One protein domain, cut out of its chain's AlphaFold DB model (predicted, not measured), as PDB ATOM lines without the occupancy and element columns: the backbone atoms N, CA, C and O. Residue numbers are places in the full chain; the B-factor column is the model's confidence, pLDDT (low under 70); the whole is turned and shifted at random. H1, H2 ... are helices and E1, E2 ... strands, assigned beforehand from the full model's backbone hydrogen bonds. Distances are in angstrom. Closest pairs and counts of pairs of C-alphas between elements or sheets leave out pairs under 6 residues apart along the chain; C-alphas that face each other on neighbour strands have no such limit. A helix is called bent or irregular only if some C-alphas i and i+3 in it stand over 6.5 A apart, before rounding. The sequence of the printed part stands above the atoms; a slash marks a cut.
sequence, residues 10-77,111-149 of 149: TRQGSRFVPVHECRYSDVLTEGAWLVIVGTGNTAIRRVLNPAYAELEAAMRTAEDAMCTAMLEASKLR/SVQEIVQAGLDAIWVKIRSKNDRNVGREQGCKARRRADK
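Overview. This is residues 10 to 77 and 111 to 149 of the 149 residues of an uncharacterized protein of anaerobic digester metagenome (UniProt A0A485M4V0). A two-stranded hairpin, E3 and E4, sits beside residues 50 to 61 of the long helix H2, and H2 makes a narrow V with the still longer helix H3, the two meeting near the end of H2 and the start of H3. From this body, residues 128 to 149, mostly of H3, stick out as a long arm, while a second small hairpin, E1 and E2, lies far off at the opposite end of the longest axis, reached by a thin stretch that includes the short helix H1. The printed part has 107 residues with four named strands and three named helices, in the order E1 E2 H1 E3 E4 H2 H3; both sheets are antiparallel pairs, and the class is mixed, helices and strands. The whole is extended, with a radius of gyration of the C-alphas of 21.8 A, and flat, spanning 74 by 56 by 16 A.

Arrangement. E3, residues 33 to 38, and E4, residues 41 to 46, are antiparallel neighbours in a hairpin, at 168 degrees between their directions; N 34 and O 45 are 2.8 A apart and N 43 and O 36 are 2.9 A apart, within hydrogen-bond range. The closest C-alphas of E3 and H2, residues 50 to 73, are those of Leu 34 and Ala 53, 7.1 A apart. H2 and H3, residues 112 to 147, touch, H3 with its residues 112 to 120 alone; the closest C-alphas are those of Cys 67 and Gln 113, 6.0 A apart. They run opposite ways at a shallow tilt of 30 degrees. H3 is apart from E3 and from E4. H1, residues 24 to 27, touches no helix and is apart from E4. E1, residues 10 to 12, and E2, residues 15 to 18, form an antiparallel hairpin at 140 degrees, with N 10 and O 17 within hydrogen-bond range at 3.0 A; both are apart from E3, E4, H2 and H3. Of the O i to N i+4 pairs, 18 of 20 in H2 and 31 of 32 in H3 are within hydrogen-bond range, and H1 is too short for such a pair.

Along the chain. E3 measures 16.1 A from first to last C-alpha and E4 16.8 A, with C-alpha 33 at (-4.830, -47.133, 23.226). H2 measures 34.5 A and is irregular, with C-alphas 51 and 54 7.7 A apart. H3 measures 53.5 A and ends with C-alpha 147 at (-35.613, -27.807, 4.291). E1, E2 and H1 are short, at 6.3, 9.8 and 5.6 A, and E1 begins with C-alpha 10 at (3.810, -55.105, 45.119).

Size, cuts and confidence. The two C-alphas farthest apart are those of Ser 14 and Asp 148, at 73.9 A. Residues 78 to 110 are not printed, and C-alphas 77 and 111 are 18.6 A apart across this cut, in the link from H2 to H3. The links that are printed whole are tight. The mean pLDDT of the printed part is 78.0; residues 19 to 26, 48, 76 to 77 and 133 to 149 are under 70.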
ATOM      1  N   THR A  10       5.080 -54.643  44.550       79.38
ATOM      2  CA  THR A  10       3.810 -55.105  45.119       79.38
ATOM      3  C   THR A  10       4.068 -55.832  46.431       79.38
ATOM      4  O   THR A  10       5.059 -56.559  46.578       79.38
ATOM      5  N   ARG A  11       3.204 -55.605  47.423       86.38
ATOM      6  CA  ARG A  11       3.321 -56.241  48.736       86.38
ATOM      7  C   ARG A  11       2.686 -57.626  48.673       86.38
ATOM      8  O   ARG A  11       1.469 -57.745  48.572       86.38
ATOM      9  N   GLN A  12       3.504 -58.668  48.784       79.25
ATOM     10  CA  GLN A  12       3.045 -60.048  48.941       79.25
ATOM     11  C   GLN A  12       3.326 -60.486  50.382       79.25
ATOM     12  O   GLN A  12       4.456 -60.805  50.756       79.25
ATOM     13  N   GLY A  13       2.295 -60.421  51.232       85.25
ATOM     14  CA  GLY A  13       2.414 -60.695  52.667       85.25
ATOM     15  C   GLY A  13       3.296 -59.671  53.397       85.25
ATOM     16  O   GLY A  13       2.933 -58.498  53.528       85.25
ATOM     17  N   SER A  14       4.455 -60.117  53.897       82.31
ATOM     18  CA  SER A  14       5.436 -59.293  54.625       82.31
ATOM     19  C   SER A  14       6.598 -58.782  53.765       82.31
ATOM     20  O   SER A  14       7.403 -57.992  54.254       82.31
ATOM     21  N   ARG A  15       6.702 -59.202  52.495       81.19
ATOM     22  CA  ARG A  15       7.794 -58.809  51.589       81.19
ATOM     23  C   ARG A  15       7.280 -57.948  50.436       81.19
ATOM     24  O   ARG A  15       6.158 -58.122  49.962       81.19
ATOM     25  N   PHE A  16       8.133 -57.038  49.973       85.44
ATOM     26  CA  PHE A  16       7.925 -56.271  48.746       85.44
ATOM     27  C   PHE A  16       8.680 -56.946  47.606       85.44
ATOM     28  O   PHE A  16       9.904 -57.066  47.652       85.44
ATOM     29  N   VAL A  17       7.943 -57.405  46.598       78.75
ATOM     30  CA  VAL A  17       8.502 -58.083  45.426       78.75
ATOM     31  C   VAL A  17       8.500 -57.088  44.265       78.75
ATOM     32  O   VAL A  17       7.471 -56.434  44.052       78.75
ATOM     33  N   PRO A  18       9.625 -56.916  43.539       72.81
ATOM     34  CA  PRO A  18       9.641 -56.078  42.348       72.81
ATOM     35  C   PRO A  18       8.631 -56.642  41.352       72.81
ATOM     36  O   PRO A  18       8.665 -57.829  41.023       72.81
ATOM     37  N   VAL A  19       7.708 -55.799  40.902       68.50
ATOM     38  CA  VAL A  19       6.732 -56.205  39.897       68.50
ATOM     39  C   VAL A  19       7.497 -56.320  38.583       68.50
ATOM     40  O   VAL A  19       7.917 -55.318  38.011       68.50
ATOM     41  N   HIS A  20       7.745 -57.555  38.140       55.75
ATOM     42  CA  HIS A  20       8.451 -57.826  36.882       55.75
ATOM     43  C   HIS A  20       7.703 -57.276  35.662       55.75
ATOM     44  O   HIS A  20       8.318 -56.970  34.643       55.75
ATOM     45  N   GLU A  21       6.394 -57.093  35.797       54.78
ATOM     46  CA  GLU A  21       5.521 -56.504  34.800       54.78
ATOM     47  C   GLU A  21       4.969 -55.193  35.355       54.78
ATOM     48  O   GLU A  21       3.927 -55.166  36.009       54.78
ATOM     49  N   CYS A  22       5.619 -54.065  35.063       50.97
ATOM     50  CA  CYS A  22       4.810 -52.862  34.908       50.97
ATOM     51  C   CYS A  22       3.713 -53.251  33.913       50.97
ATOM     52  O   CYS A  22       4.033 -53.592  32.771       50.97
ATOM     53  N   ARG A  23       2.440 -53.271  34.330       56.19
ATOM     54  CA  ARG A  23       1.355 -53.327  33.355       56.19
ATOM     55  C   ARG A  23       1.568 -52.077  32.523       56.19
ATOM     56  O   ARG A  23       1.373 -50.972  33.017       56.19
ATOM     57  N   TYR A  24       2.082 -52.234  31.307       59.75
ATOM     58  CA  TYR A  24       2.459 -51.102  30.459       59.75
ATOM     59  C   TYR A  24       1.291 -50.115  30.282       59.75
ATOM     60  O   TYR A  24       1.534 -48.944  30.015       59.75
ATOM     61  N   SER A  25       0.050 -50.572  30.523       65.94
ATOM     62  CA  SER A  25      -1.170 -49.772  30.646       65.94
ATOM     63  C   SER A  25      -1.071 -48.595  31.614       65.94
ATOM     64  O   SER A  25      -1.597 -47.531  31.315       65.94
ATOM     65  N   ASP A  26      -0.395 -48.758  32.750       68.25
ATOM     66  CA  ASP A  26      -0.412 -47.766  33.832       68.25
ATOM     67  C   ASP A  26       0.512 -46.575  33.527       68.25
ATOM     68  O   ASP A  26       0.416 -45.520  34.148       68.25
ATOM     69  N   VAL A  27       1.396 -46.735  32.535       74.31
ATOM     70  CA  VAL A  27       2.303 -45.693  32.027       74.31
ATOM     71  C   VAL A  27       1.691 -44.959  30.824       74.31
ATOM     72  O   VAL A  27       2.238 -43.957  30.358       74.31
ATOM     73  N   LEU A  28       0.560 -45.431  30.296       80.25
ATOM     74  CA  LEU A  28      -0.065 -44.826  29.125       80.25
ATOM     75  C   LEU A  28      -0.628 -43.449  29.475       80.25
ATOM     76  O   LEU A  28      -1.374 -43.272  30.435       80.25
ATOM     77  N   THR A  29      -0.278 -42.452  28.666       81.94
ATOM     78  CA  THR A  29      -0.841 -41.105  28.790       81.94
ATOM     79  C   THR A  29      -2.323 -41.102  28.425       81.94
ATOM     80  O   THR A  29      -2.780 -41.966  27.677       81.94
ATOM     81  N   GLU A  30      -3.049 -40.072  28.854       79.81
ATOM     82  CA  GLU A  30      -4.471 -39.891  28.548       79.81
ATOM     83  C   GLU A  30      -4.806 -40.086  27.052       79.81
ATOM     84  O   GLU A  30      -4.184 -39.503  26.151       79.81
ATOM     85  N   GLY A  31      -5.805 -40.928  26.779       81.19
ATOM     86  CA  GLY A  31      -6.304 -41.219  25.436       81.19
ATOM     87  C   GLY A  31      -6.744 -42.672  25.257       81.19
ATOM     88  O   GLY A  31      -6.693 -43.473  26.188       81.19
ATOM     89  N   ALA A  32      -7.164 -43.009  24.037       82.75
ATOM     90  CA  ALA A  32      -7.462 -44.383  23.647       82.75
ATOM     91  C   ALA A  32      -6.192 -45.083  23.148       82.75
ATOM     92  O   ALA A  32      -5.429 -44.525  22.354       82.75
ATOM     93  N   TRP A  33      -5.981 -46.317  23.594       85.56
ATOM     94  CA  TRP A  33      -4.830 -47.133  23.226       85.56
ATOM     95  C   TRP A  33      -5.286 -48.492  22.712       85.56
ATOM     96  O   TRP A  33      -6.230 -49.078  23.235       85.56
ATOM     97  N   LEU A  34      -4.593 -48.982  21.689       87.06
ATOM     98  CA  LEU A  34      -4.761 -50.307  21.120       87.06
ATOM     99  C   LEU A  34      -3.559 -51.141  21.537       87.06
ATOM    100  O   LEU A  34      -2.411 -50.788  21.257       87.06
ATOM    101  N   VAL A  35      -3.851 -52.237  22.228       87.12
ATOM    102  CA  VAL A  35      -2.862 -53.214  22.669       87.12
ATOM    103  C   VAL A  35      -3.131 -54.507  21.916       87.12
ATOM    104  O   VAL A  35      -4.189 -55.110  22.075       87.12
ATOM    105  N   ILE A  36      -2.175 -54.914  21.088       84.12
ATOM    106  CA  ILE A  36      -2.224 -56.161  20.324       84.12
ATOM    107  C   ILE A  36      -1.147 -57.075  20.893       84.12
ATOM    108  O   ILE A  36       0.040 -56.745  20.853       84.12
ATOM    109  N   VAL A  37      -1.565 -58.213  21.440       86.12
ATOM    110  CA  VAL A  37      -0.663 -59.216  22.016       86.12
ATOM    111  C   VAL A  37      -0.519 -60.363  21.021       86.12
ATOM    112  O   VAL A  37      -1.501 -61.031  20.701       86.12
ATOM    113  N   GLY A  38       0.699 -60.571  20.526       79.94
ATOM    114  CA  GLY A  38       1.077 -61.693  19.672       79.94
ATOM    115  C   GLY A  38       2.025 -62.653  20.393       79.94
ATOM    116  O   GLY A  38       2.489 -62.401  21.506       79.94
ATOM    117  N   THR A  39       2.347 -63.780  19.762       81.81
ATOM    118  CA  THR A  39       3.309 -64.743  20.316       81.81
ATOM    119  C   THR A  39       4.711 -64.129  20.354       81.81
ATOM    120  O   THR A  39       5.354 -63.986  19.317       81.81
ATOM    121  N   GLY A  40       5.185 -63.752  21.545       80.06
ATOM    122  CA  GLY A  40       6.515 -63.163  21.745       80.06
ATOM    123  C   GLY A  40       6.631 -61.676  21.396       80.06
ATOM    124  O   GLY A  40       7.728 -61.129  21.467       80.06
ATOM    125  N   ASN A  41       5.530 -61.004  21.046       79.00
ATOM    126  CA  ASN A  41       5.523 -59.563  20.819       79.00
ATOM    127  C   ASN A  41       4.266 -58.901  21.402       79.00
ATOM    128  O   ASN A  41       3.227 -59.522  21.614       79.00
ATOM    129  N   THR A  42       4.371 -57.617  21.720       82.50
ATOM    130  CA  THR A  42       3.235 -56.810  22.166       82.50
ATOM    131  C   THR A  42       3.367 -55.435  21.540       82.50
ATOM    132  O   THR A  42       4.350 -54.734  21.773       82.50
ATOM    133  N   ALA A  43       2.390 -55.064  20.720       81.38
ATOM    134  CA  ALA A  43       2.329 -53.758  20.085       81.38
ATOM    135  C   ALA A  43       1.352 -52.873  20.860       81.38
ATOM    136  O   ALA A  43       0.190 -53.233  21.049       81.38
ATOM    137  N   ILE A  44       1.826 -51.708  21.300       85.44
ATOM    138  CA  ILE A  44       1.020 -50.708  22.002       85.44
ATOM    139  C   ILE A  44       1.037 -49.433  21.166       85.44
ATOM    140  O   ILE A  44       2.099 -48.848  20.948       85.44
ATOM    141  N   ARG A  45      -0.129 -49.006  20.678       81.00
ATOM    142  CA  ARG A  45      -0.278 -47.794  19.860       81.00
ATOM    143  C   ARG A  45      -1.402 -46.919  20.383       81.00
ATOM    144  O   ARG A  45      -2.408 -47.413  20.887       81.00
ATOM    145  N   ARG A  46      -1.238 -45.604  20.259       81.50
ATOM    146  CA  ARG A  46      -2.299 -44.650  20.587       81.50
ATOM    147  C   ARG A  46      -3.279 -44.597  19.422       81.50
ATOM    148  O   ARG A  46      -2.889 -44.243  18.312       81.50
ATOM    149  N   VAL A  47      -4.538 -44.923  19.683       73.94
ATOM    150  CA  VAL A  47      -5.591 -44.920  18.665       73.94
ATOM    151  C   VAL A  47      -6.030 -43.487  18.432       73.94
ATOM    152  O   VAL A  47      -6.524 -42.822  19.343       73.94
ATOM    153  N   LEU A  48      -5.872 -43.005  17.199       67.06
ATOM    154  CA  LEU A  48      -6.310 -41.657  16.838       67.06
ATOM    155  C   LEU A  48      -7.841 -41.561  16.745       67.06
ATOM    156  O   LEU A  48      -8.411 -40.522  17.069       67.06
ATOM    157  N   ASN A  49      -8.511 -42.630  16.297       78.56
ATOM    158  CA  ASN A  49      -9.970 -42.696  16.225       78.56
ATOM    159  C   ASN A  49     -10.475 -44.122  16.533       78.56
ATOM    160  O   ASN A  49     -10.215 -45.034  15.744       78.56
ATOM    161  N   PRO A  50     -11.223 -44.324  17.636       76.75
ATOM    162  CA  PRO A  50     -11.675 -45.646  18.071       76.75
ATOM    163  C   PRO A  50     -12.612 -46.338  17.074       76.75
ATOM    164  O   PRO A  50     -12.674 -47.562  17.064       76.75
ATOM    165  N   ALA A  51     -13.285 -45.595  16.187       84.06
ATOM    166  CA  ALA A  51     -14.130 -46.183  15.145       84.06
ATOM    167  C   ALA A  51     -13.346 -47.051  14.143       84.06
ATOM    168  O   ALA A  51     -13.943 -47.863  13.444       84.06
ATOM    169  N   TYR A  52     -12.020 -46.887  14.070       83.69
ATOM    170  CA  TYR A  52     -11.144 -47.680  13.209       83.69
ATOM    171  C   TYR A  52     -10.275 -48.681  13.979       83.69
ATOM    172  O   TYR A  52      -9.372 -49.263  13.385       83.69
ATOM    173  N   ALA A  53     -10.526 -48.905  15.273       84.06
ATOM    174  CA  ALA A  53      -9.683 -49.773  16.095       84.06
ATOM    175  C   ALA A  53      -9.609 -51.214  15.554       84.06
ATOM    176  O   ALA A  53      -8.524 -51.786  15.469       84.06
ATOM    177  N   GLU A  54     -10.744 -51.780  15.129       86.25
ATOM    178  CA  GLU A  54     -10.805 -53.128  14.543       86.25
ATOM    179  C   GLU A  54     -10.007 -53.221  13.239       86.25
ATOM    180  O   GLU A  54      -9.256 -54.168  13.014       86.25
ATOM    181  N   LEU A  55     -10.139 -52.198  12.394       87.50
ATOM    182  CA  LEU A  55      -9.413 -52.107  11.138       87.50
ATOM    183  C   LEU A  55      -7.902 -51.987  11.387       87.50
ATOM    184  O   LEU A  55      -7.125 -52.666  10.723       87.50
ATOM    185  N   GLU A  56      -7.482 -51.147  12.335       85.50
ATOM    186  CA  GLU A  56      -6.073 -50.959  12.695       85.50
ATOM    187  C   GLU A  56      -5.451 -52.257  13.226       85.50
ATOM    188  O   GLU A  56      -4.347 -52.624  12.816       85.50
ATOM    189  N   ALA A  57      -6.190 -53.008  14.049       85.62
ATOM    190  CA  ALA A  57      -5.774 -54.335  14.491       85.62
ATOM    191  C   ALA A  57      -5.628 -55.316  13.316       85.62
ATOM    192  O   ALA A  57      -4.596 -55.976  13.190       85.62
ATOM    193  N   ALA A  58      -6.614 -55.367  12.415       88.88
ATOM    194  CA  ALA A  58      -6.575 -56.236  11.240       88.88
ATOM    195  C   ALA A  58      -5.412 -55.892  10.293       88.88
ATOM    196  O   ALA A  58      -4.731 -56.788   9.792       88.88
ATOM    197  N   MET A  59      -5.143 -54.603  10.070       88.75
ATOM    198  CA  MET A  59      -4.027 -54.161   9.231       88.75
ATOM    199  C   MET A  59      -2.676 -54.524   9.828       88.75
ATOM    200  O   MET A  59      -1.773 -54.861   9.071       88.75
ATOM    201  N   ARG A  60      -2.534 -54.523  11.157       85.50
ATOM    202  CA  ARG A  60      -1.295 -54.964  11.799       85.50
ATOM    203  C   ARG A  60      -1.028 -56.446  11.547       85.50
ATOM    204  O   ARG A  60       0.085 -56.817  11.189       85.50
ATOM    205  N   THR A  61      -2.047 -57.290  11.688       87.44
ATOM    206  CA  THR A  61      -1.921 -58.716  11.351       87.44
ATOM    207  C   THR A  61      -1.613 -58.910   9.864       87.44
ATOM    208  O   THR A  61      -0.798 -59.761   9.508       87.44
ATOM    209  N   ALA A  62      -2.219 -58.098   8.995       90.56
ATOM    210  CA  ALA A  62      -1.942 -58.123   7.563       90.56
ATOM    211  C   ALA A  62      -0.511 -57.667   7.229       90.56
ATOM    212  O   ALA A  62       0.102 -58.261   6.350       90.56
ATOM    213  N   GLU A  63       0.037 -56.664   7.922       90.75
ATOM    214  CA  GLU A  63       1.419 -56.187   7.762       90.75
ATOM    215  C   GLU A  63       2.418 -57.332   7.950       90.75
ATOM    216  O   GLU A  63       3.220 -57.612   7.061       90.75
ATOM    217  N   ASP A  64       2.313 -58.045   9.072       88.06
ATOM    218  CA  ASP A  64       3.225 -59.139   9.413       88.06
ATOM    219  C   ASP A  64       3.095 -60.309   8.413       88.06
ATOM    220  O   ASP A  64       4.098 -60.887   7.976       88.06
ATOM    221  N   ALA A  65       1.869 -60.617   7.972       90.44
ATOM    222  CA  ALA A  65       1.617 -61.628   6.946       90.44
ATOM    223  C   ALA A  65       2.170 -61.224   5.566       90.44
ATOM    224  O   ALA A  65       2.784 -62.049   4.888       90.44
ATOM    225  N   MET A  66       1.997 -59.963   5.157       92.50
ATOM    226  CA  MET A  66       2.520 -59.434   3.894       92.50
ATOM    227  C   MET A  66       4.046 -59.409   3.886       92.50
ATOM    228  O   MET A  66       4.644 -59.869   2.918       92.50
ATOM    229  N   CYS A  67       4.677 -58.948   4.968       90.25
ATOM    230  CA  CYS A  67       6.131 -58.982   5.118       90.25
ATOM    231  C   CYS A  67       6.658 -60.411   4.984       90.25
ATOM    232  O   CYS A  67       7.581 -60.656   4.210       90.25
ATOM    233  N   THR A  68       6.031 -61.369   5.672       88.81
ATOM    234  CA  THR A  68       6.403 -62.787   5.577       88.81
ATOM    235  C   THR A  68       6.247 -63.299   4.144       88.81
ATOM    236  O   THR A  68       7.186 -63.867   3.594       88.81
ATOM    237  N   ALA A  69       5.108 -63.047   3.497       89.81
ATOM    238  CA  ALA A  69       4.858 -63.483   2.126       89.81
ATOM    239  C   ALA A  69       5.833 -62.858   1.114       89.81
ATOM    240  O   ALA A  69       6.313 -63.552   0.221       89.81
ATOM    241  N   MET A  70       6.161 -61.572   1.259       87.44
ATOM    242  CA  MET A  70       7.130 -60.887   0.402       87.44
ATOM    243  C   MET A  70       8.545 -61.405   0.625       87.44
ATOM    244  O   MET A  70       9.269 -61.593  -0.350       87.44
ATOM    245  N   LEU A  71       8.934 -61.680   1.872       85.19
ATOM    246  CA  LEU A  71      10.210 -62.322   2.172       85.19
ATOM    247  C   LEU A  71      10.274 -63.712   1.537       85.19
ATOM    248  O   LEU A  71      11.233 -63.979   0.827       85.19
ATOM    249  N   GLU A  72       9.249 -64.555   1.711       84.69
ATOM    250  CA  GLU A  72       9.157 -65.878   1.071       84.69
ATOM    251  C   GLU A  72       9.215 -65.794  -0.462       84.69
ATOM    252  O   GLU A  72       9.958 -66.544  -1.091       84.69
ATOM    253  N   ALA A  73       8.485 -64.859  -1.075       82.94
ATOM    254  CA  ALA A  73       8.506 -64.642  -2.521       82.94
ATOM    255  C   ALA A  73       9.870 -64.132  -3.016       82.94
ATOM    256  O   ALA A  73      10.310 -64.491  -4.108       82.94
ATOM    257  N   SER A  74      10.558 -63.334  -2.195       73.94
ATOM    258  CA  SER A  74      11.897 -62.809  -2.482       73.94
ATOM    259  C   SER A  74      13.002 -63.853  -2.301       73.94
ATOM    260  O   SER A  74      14.143 -63.580  -2.668       73.94
ATOM    261  N   LYS A  75      12.702 -65.065  -1.802       70.25
ATOM    262  CA  LYS A  75      13.656 -66.192  -1.696       70.25
ATOM    263  C   LYS A  75      14.020 -66.812  -3.057       70.25
ATOM    264  O   LYS A  75      14.068 -68.036  -3.218       70.25
ATOM    265  N   LEU A  76      14.342 -65.991  -4.051       52.75
ATOM    266  CA  LEU A  76      15.040 -66.405  -5.265       52.75
ATOM    267  C   LEU A  76      16.472 -66.869  -4.897       52.75
ATOM    268  O   LEU A  76      17.375 -66.053  -4.871       52.75
ATOM    269  N   ARG A  77      16.626 -68.170  -4.571       48.38
ATOM    270  CA  ARG A  77      17.825 -69.071  -4.588       48.38
ATOM    271  C   ARG A  77      19.244 -68.465  -4.382       48.38
ATOM    272  O   ARG A  77      19.609 -67.560  -5.120       48.38
ATOM    273  N   SER A 111      13.396 -51.340   2.258       83.19
ATOM    274  CA  SER A 111      13.217 -52.648   2.873       83.19
ATOM    275  C   SER A 111      11.806 -53.182   2.606       83.19
ATOM    276  O   SER A 111      10.856 -52.426   2.386       83.19
ATOM    277  N   VAL A 112      11.632 -54.506   2.676       86.62
ATOM    278  CA  VAL A 112      10.309 -55.142   2.520       86.62
ATOM    279  C   VAL A 112       9.280 -54.523   3.469       86.62
ATOM    280  O   VAL A 112       8.143 -54.281   3.074       86.62
ATOM    281  N   GLN A 113       9.692 -54.209   4.699       87.38
ATOM    282  CA  GLN A 113       8.815 -53.590   5.684       87.38
ATOM    283  C   GLN A 113       8.396 -52.169   5.282       87.38
ATOM    284  O   GLN A 113       7.221 -51.833   5.395       87.38
ATOM    285  N   GLU A 114       9.315 -51.348   4.768       88.06
ATOM    286  CA  GLU A 114       8.993 -49.998   4.285       88.06
ATOM    287  C   GLU A 114       8.049 -50.033   3.080       88.06
ATOM    288  O   GLU A 114       7.121 -49.229   3.002       88.06
ATOM    289  N   ILE A 115       8.233 -50.998   2.174       89.06
ATOM    290  CA  ILE A 115       7.342 -51.193   1.023       89.06
ATOM    291  C   ILE A 115       5.924 -51.541   1.494       89.06
ATOM    292  O   ILE A 115       4.949 -50.941   1.034       89.06
ATOM    293  N   VAL A 116       5.794 -52.488   2.429       93.38
ATOM    294  CA  VAL A 116       4.491 -52.881   2.989       93.38
ATOM    295  C   VAL A 116       3.846 -51.718   3.746       93.38
ATOM    296  O   VAL A 116       2.658 -51.451   3.550       93.38
ATOM    297  N   GLN A 117       4.618 -50.987   4.554       90.69
ATOM    298  CA  GLN A 117       4.127 -49.828   5.299       90.69
ATOM    299  C   GLN A 117       3.614 -48.731   4.357       90.69
ATOM    300  O   GLN A 117       2.506 -48.239   4.553       90.69
ATOM    301  N   ALA A 118       4.347 -48.418   3.284       92.31
ATOM    302  CA  ALA A 118       3.899 -47.464   2.270       92.31
ATOM    303  C   ALA A 118       2.578 -47.903   1.605       92.31
ATOM    304  O   ALA A 118       1.696 -47.079   1.346       92.31
ATOM    305  N   GLY A 119       2.407 -49.209   1.375       92.62
ATOM    306  CA  GLY A 119       1.152 -49.785   0.892       92.62
ATOM    307  C   GLY A 119      -0.014 -49.588   1.868       92.62
ATOM    308  O   GLY A 119      -1.096 -49.151   1.466       92.62
ATOM    309  N   LEU A 120       0.203 -49.859   3.157       91.38
ATOM    310  CA  LEU A 120      -0.802 -49.660   4.208       91.38
ATOM    311  C   LEU A 120      -1.163 -48.181   4.398       91.38
ATOM    312  O   LEU A 120      -2.340 -47.843   4.547       91.38
ATOM    313  N   ASP A 121      -0.183 -47.285   4.320       89.38
ATOM    314  CA  ASP A 121      -0.406 -45.842   4.423       89.38
ATOM    315  C   ASP A 121      -1.277 -45.329   3.265       89.38
ATOM    316  O   ASP A 121      -2.211 -44.543   3.469       89.38
ATOM    317  N   ALA A 122      -1.060 -45.836   2.048       92.44
ATOM    318  CA  ALA A 122      -1.909 -45.521   0.900       92.44
ATOM    319  C   ALA A 122      -3.361 -46.000   1.097       92.44
ATOM    320  O   ALA A 122      -4.313 -45.291   0.734       92.44
ATOM    321  N   ILE A 123      -3.557 -47.172   1.714       90.31
ATOM    322  CA  ILE A 123      -4.889 -47.680   2.075       90.31
ATOM    323  C   ILE A 123      -5.561 -46.730   3.071       90.31
ATOM    324  O   ILE A 123      -6.712 -46.334   2.856       90.31
ATOM    325  N   TRP A 124      -4.844 -46.286   4.105       88.19
ATOM    326  CA  TRP A 124      -5.360 -45.336   5.091       88.19
ATOM    327  C   TRP A 124      -5.837 -44.026   4.468       88.19
ATOM    328  O   TRP A 124      -6.951 -43.572   4.753       88.19
ATOM    329  N   VAL A 125      -5.042 -43.441   3.569       88.12
ATOM    330  CA  VAL A 125      -5.422 -42.227   2.826       88.12
ATOM    331  C   VAL A 125      -6.718 -42.456   2.039       88.12
ATOM    332  O   VAL A 125      -7.614 -41.599   2.001       88.12
ATOM    333  N   LYS A 126      -6.877 -43.640   1.437       88.00
ATOM    334  CA  LYS A 126      -8.081 -43.967   0.669       88.00
ATOM    335  C   LYS A 126      -9.317 -44.150   1.546       88.00
ATOM    336  O   LYS A 126     -10.404 -43.719   1.150       88.00
ATOM    337  N   ILE A 127      -9.170 -44.775   2.709       86.44
ATOM    338  CA  ILE A 127     -10.270 -44.991   3.656       86.44
ATOM    339  C   ILE A 127     -10.756 -43.650   4.201       86.44
ATOM    340  O   ILE A 127     -11.952 -43.359   4.126       86.44
ATOM    341  N   ARG A 128      -9.831 -42.783   4.625       80.88
ATOM    342  CA  ARG A 128     -10.152 -41.446   5.144       80.88
ATOM    343  C   ARG A 128     -10.894 -40.597   4.112       80.88
ATOM    344  O   ARG A 128     -12.006 -40.145   4.361       80.88
ATOM    345  N   SER A 129     -10.351 -40.512   2.896       81.62
ATOM    346  CA  SER A 129     -10.967 -39.742   1.805       81.62
ATOM    347  C   SER A 129     -12.325 -40.286   1.338       81.62
ATOM    348  O   SER A 129     -13.149 -39.542   0.800       81.62
ATOM    349  N   LYS A 130     -12.601 -41.590   1.484       78.62
ATOM    350  CA  LYS A 130     -13.952 -42.140   1.266       78.62
ATOM    351  C   LYS A 130     -14.893 -41.744   2.397       78.62
ATOM    352  O   LYS A 130     -16.017 -41.339   2.108       78.62
ATOM    353  N   ASN A 131     -14.435 -41.834   3.641       77.12
ATOM    354  CA  ASN A 131     -15.242 -41.486   4.799       77.12
ATOM    355  C   ASN A 131     -15.676 -40.014   4.763       77.12
ATOM    356  O   ASN A 131     -16.865 -39.731   4.870       77.12
ATOM    357  N   ASP A 132     -14.754 -39.093   4.478       73.75
ATOM    358  CA  ASP A 132     -15.054 -37.655   4.418       73.75
ATOM    359  C   ASP A 132     -16.098 -37.328   3.333       73.75
ATOM    360  O   ASP A 132     -17.026 -36.544   3.546       73.75
ATOM    361  N   ARG A 133     -16.022 -38.005   2.177       67.25
ATOM    362  CA  ARG A 133     -17.028 -37.882   1.105       67.25
ATOM    363  C   ARG A 133     -18.392 -38.430   1.512       67.25
ATOM    364  O   ARG A 133     -19.414 -37.855   1.135       67.25
ATOM    365  N   ASN A 134     -18.422 -39.535   2.250       67.56
ATOM    366  CA  ASN A 134     -19.667 -40.135   2.722       67.56
ATOM    367  C   ASN A 134     -20.340 -39.247   3.776       67.56
ATOM    368  O   ASN A 134     -21.531 -38.965   3.654       67.56
ATOM    369  N   VAL A 135     -19.566 -38.705   4.722       66.75
ATOM    370  CA  VAL A 135     -20.048 -37.744   5.725       66.75
ATOM    371  C   VAL A 135     -20.642 -36.502   5.050       66.75
ATOM    372  O   VAL A 135     -21.757 -36.097   5.384       66.75
ATOM    373  N   GLY A 136     -19.966 -35.942   4.041       62.38
ATOM    374  CA  GLY A 136     -20.487 -34.801   3.280       62.38
ATOM    375  C   GLY A 136     -21.810 -35.099   2.557       62.38
ATOM    376  O   GLY A 136     -22.728 -34.274   2.560       62.38
ATOM    377  N   ARG A 137     -21.962 -36.302   1.985       56.84
ATOM    378  CA  ARG A 137     -23.217 -36.739   1.340       56.84
ATOM    379  C   ARG A 137     -24.362 -36.887   2.337       56.84
ATOM    380  O   ARG A 137     -25.473 -36.436   2.056       56.84
ATOM    381  N   GLU A 138     -24.110 -37.487   3.496       56.12
ATOM    382  CA  GLU A 138     -25.131 -37.665   4.531       56.12
ATOM    383  C   GLU A 138     -25.595 -36.335   5.125       56.12
ATOM    384  O   GLU A 138     -26.798 -36.124   5.295       56.12
ATOM    385  N   GLN A 139     -24.666 -35.414   5.392       62.84
ATOM    386  CA  GLN A 139     -24.995 -34.076   5.883       62.84
ATOM    387  C   GLN A 139     -25.811 -33.288   4.852       62.84
ATOM    388  O   GLN A 139     -26.848 -32.723   5.200       62.84
ATOM    389  N   GLY A 140     -25.431 -33.336   3.571       62.28
ATOM    390  CA  GLY A 140     -26.196 -32.708   2.489       62.28
ATOM    391  C   GLY A 140     -27.581 -33.332   2.257       62.28
ATOM    392  O   GLY A 140     -28.503 -32.645   1.814       62.28
ATOM    393  N   CYS A 141     -27.759 -34.622   2.557       51.72
ATOM    394  CA  CYS A 141     -29.062 -35.290   2.492       51.72
ATOM    395  C   CYS A 141     -29.947 -34.922   3.696       51.72
ATOM    396  O   CYS A 141     -31.135 -34.649   3.526       51.72
ATOM    397  N   LYS A 142     -29.375 -34.845   4.907       64.06
ATOM    398  CA  LYS A 142     -30.081 -34.398   6.122       64.06
ATOM    399  C   LYS A 142     -30.472 -32.918   6.055       64.06
ATOM    400  O   LYS A 142     -31.566 -32.581   6.493       64.06
ATOM    401  N   ALA A 143     -29.619 -32.062   5.489       62.81
ATOM    402  CA  ALA A 143     -29.920 -30.647   5.272       62.81
ATOM    403  C   ALA A 143     -31.116 -30.459   4.324       62.81
ATOM    404  O   ALA A 143     -32.037 -29.723   4.658       62.81
ATOM    405  N   ARG A 144     -31.163 -31.201   3.207       58.19
ATOM    406  CA  ARG A 144     -32.312 -31.184   2.284       58.19
ATOM    407  C   ARG A 144     -33.610 -31.658   2.942       58.19
ATOM    408  O   ARG A 144     -34.595 -30.941   2.914       58.19
ATOM    409  N   ARG A 145     -33.586 -32.781   3.669       61.12
ATOM    410  CA  ARG A 145     -34.774 -33.280   4.399       61.12
ATOM    411  C   ARG A 145     -35.277 -32.358   5.517       61.12
ATOM    412  O   ARG A 145     -36.405 -32.531   5.963       61.12
ATOM    413  N   ARG A 146     -34.436 -31.454   6.032       60.16
ATOM    414  CA  ARG A 146     -34.835 -30.422   7.004       60.16
ATOM    415  C   ARG A 146     -35.390 -29.163   6.337       60.16
ATOM    416  O   ARG A 146     -36.093 -28.435   7.012       60.16
ATOM    417  N   ALA A 147     -35.056 -28.911   5.072       59.81
ATOM    418  CA  ALA A 147     -35.613 -27.807   4.291       59.81
ATOM    419  C   ALA A 147     -36.998 -28.145   3.707       59.81
ATOM    420  O   ALA A 147     -37.797 -27.244   3.492       59.81
ATOM    421  N   ASP A 148     -37.284 -29.434   3.489       59.62
ATOM    422  CA  ASP A 148     -38.579 -29.934   2.994       59.62
ATOM    423  C   ASP A 148     -39.629 -30.171   4.113       59.62
ATOM    424  O   ASP A 148     -40.676 -30.768   3.859       59.62
ATOM    425  N   LYS A 149     -39.348 -29.760   5.357       54.03
ATOM    426  CA  LYS A 149     -40.253 -29.834   6.520       54.03
ATOM    427  C   LYS A 149     -40.560 -28.439   7.036       54.03
ATOM    428  O   LYS A 149     -41.719 -28.238   7.451       54.03
TER     429      LYS A 149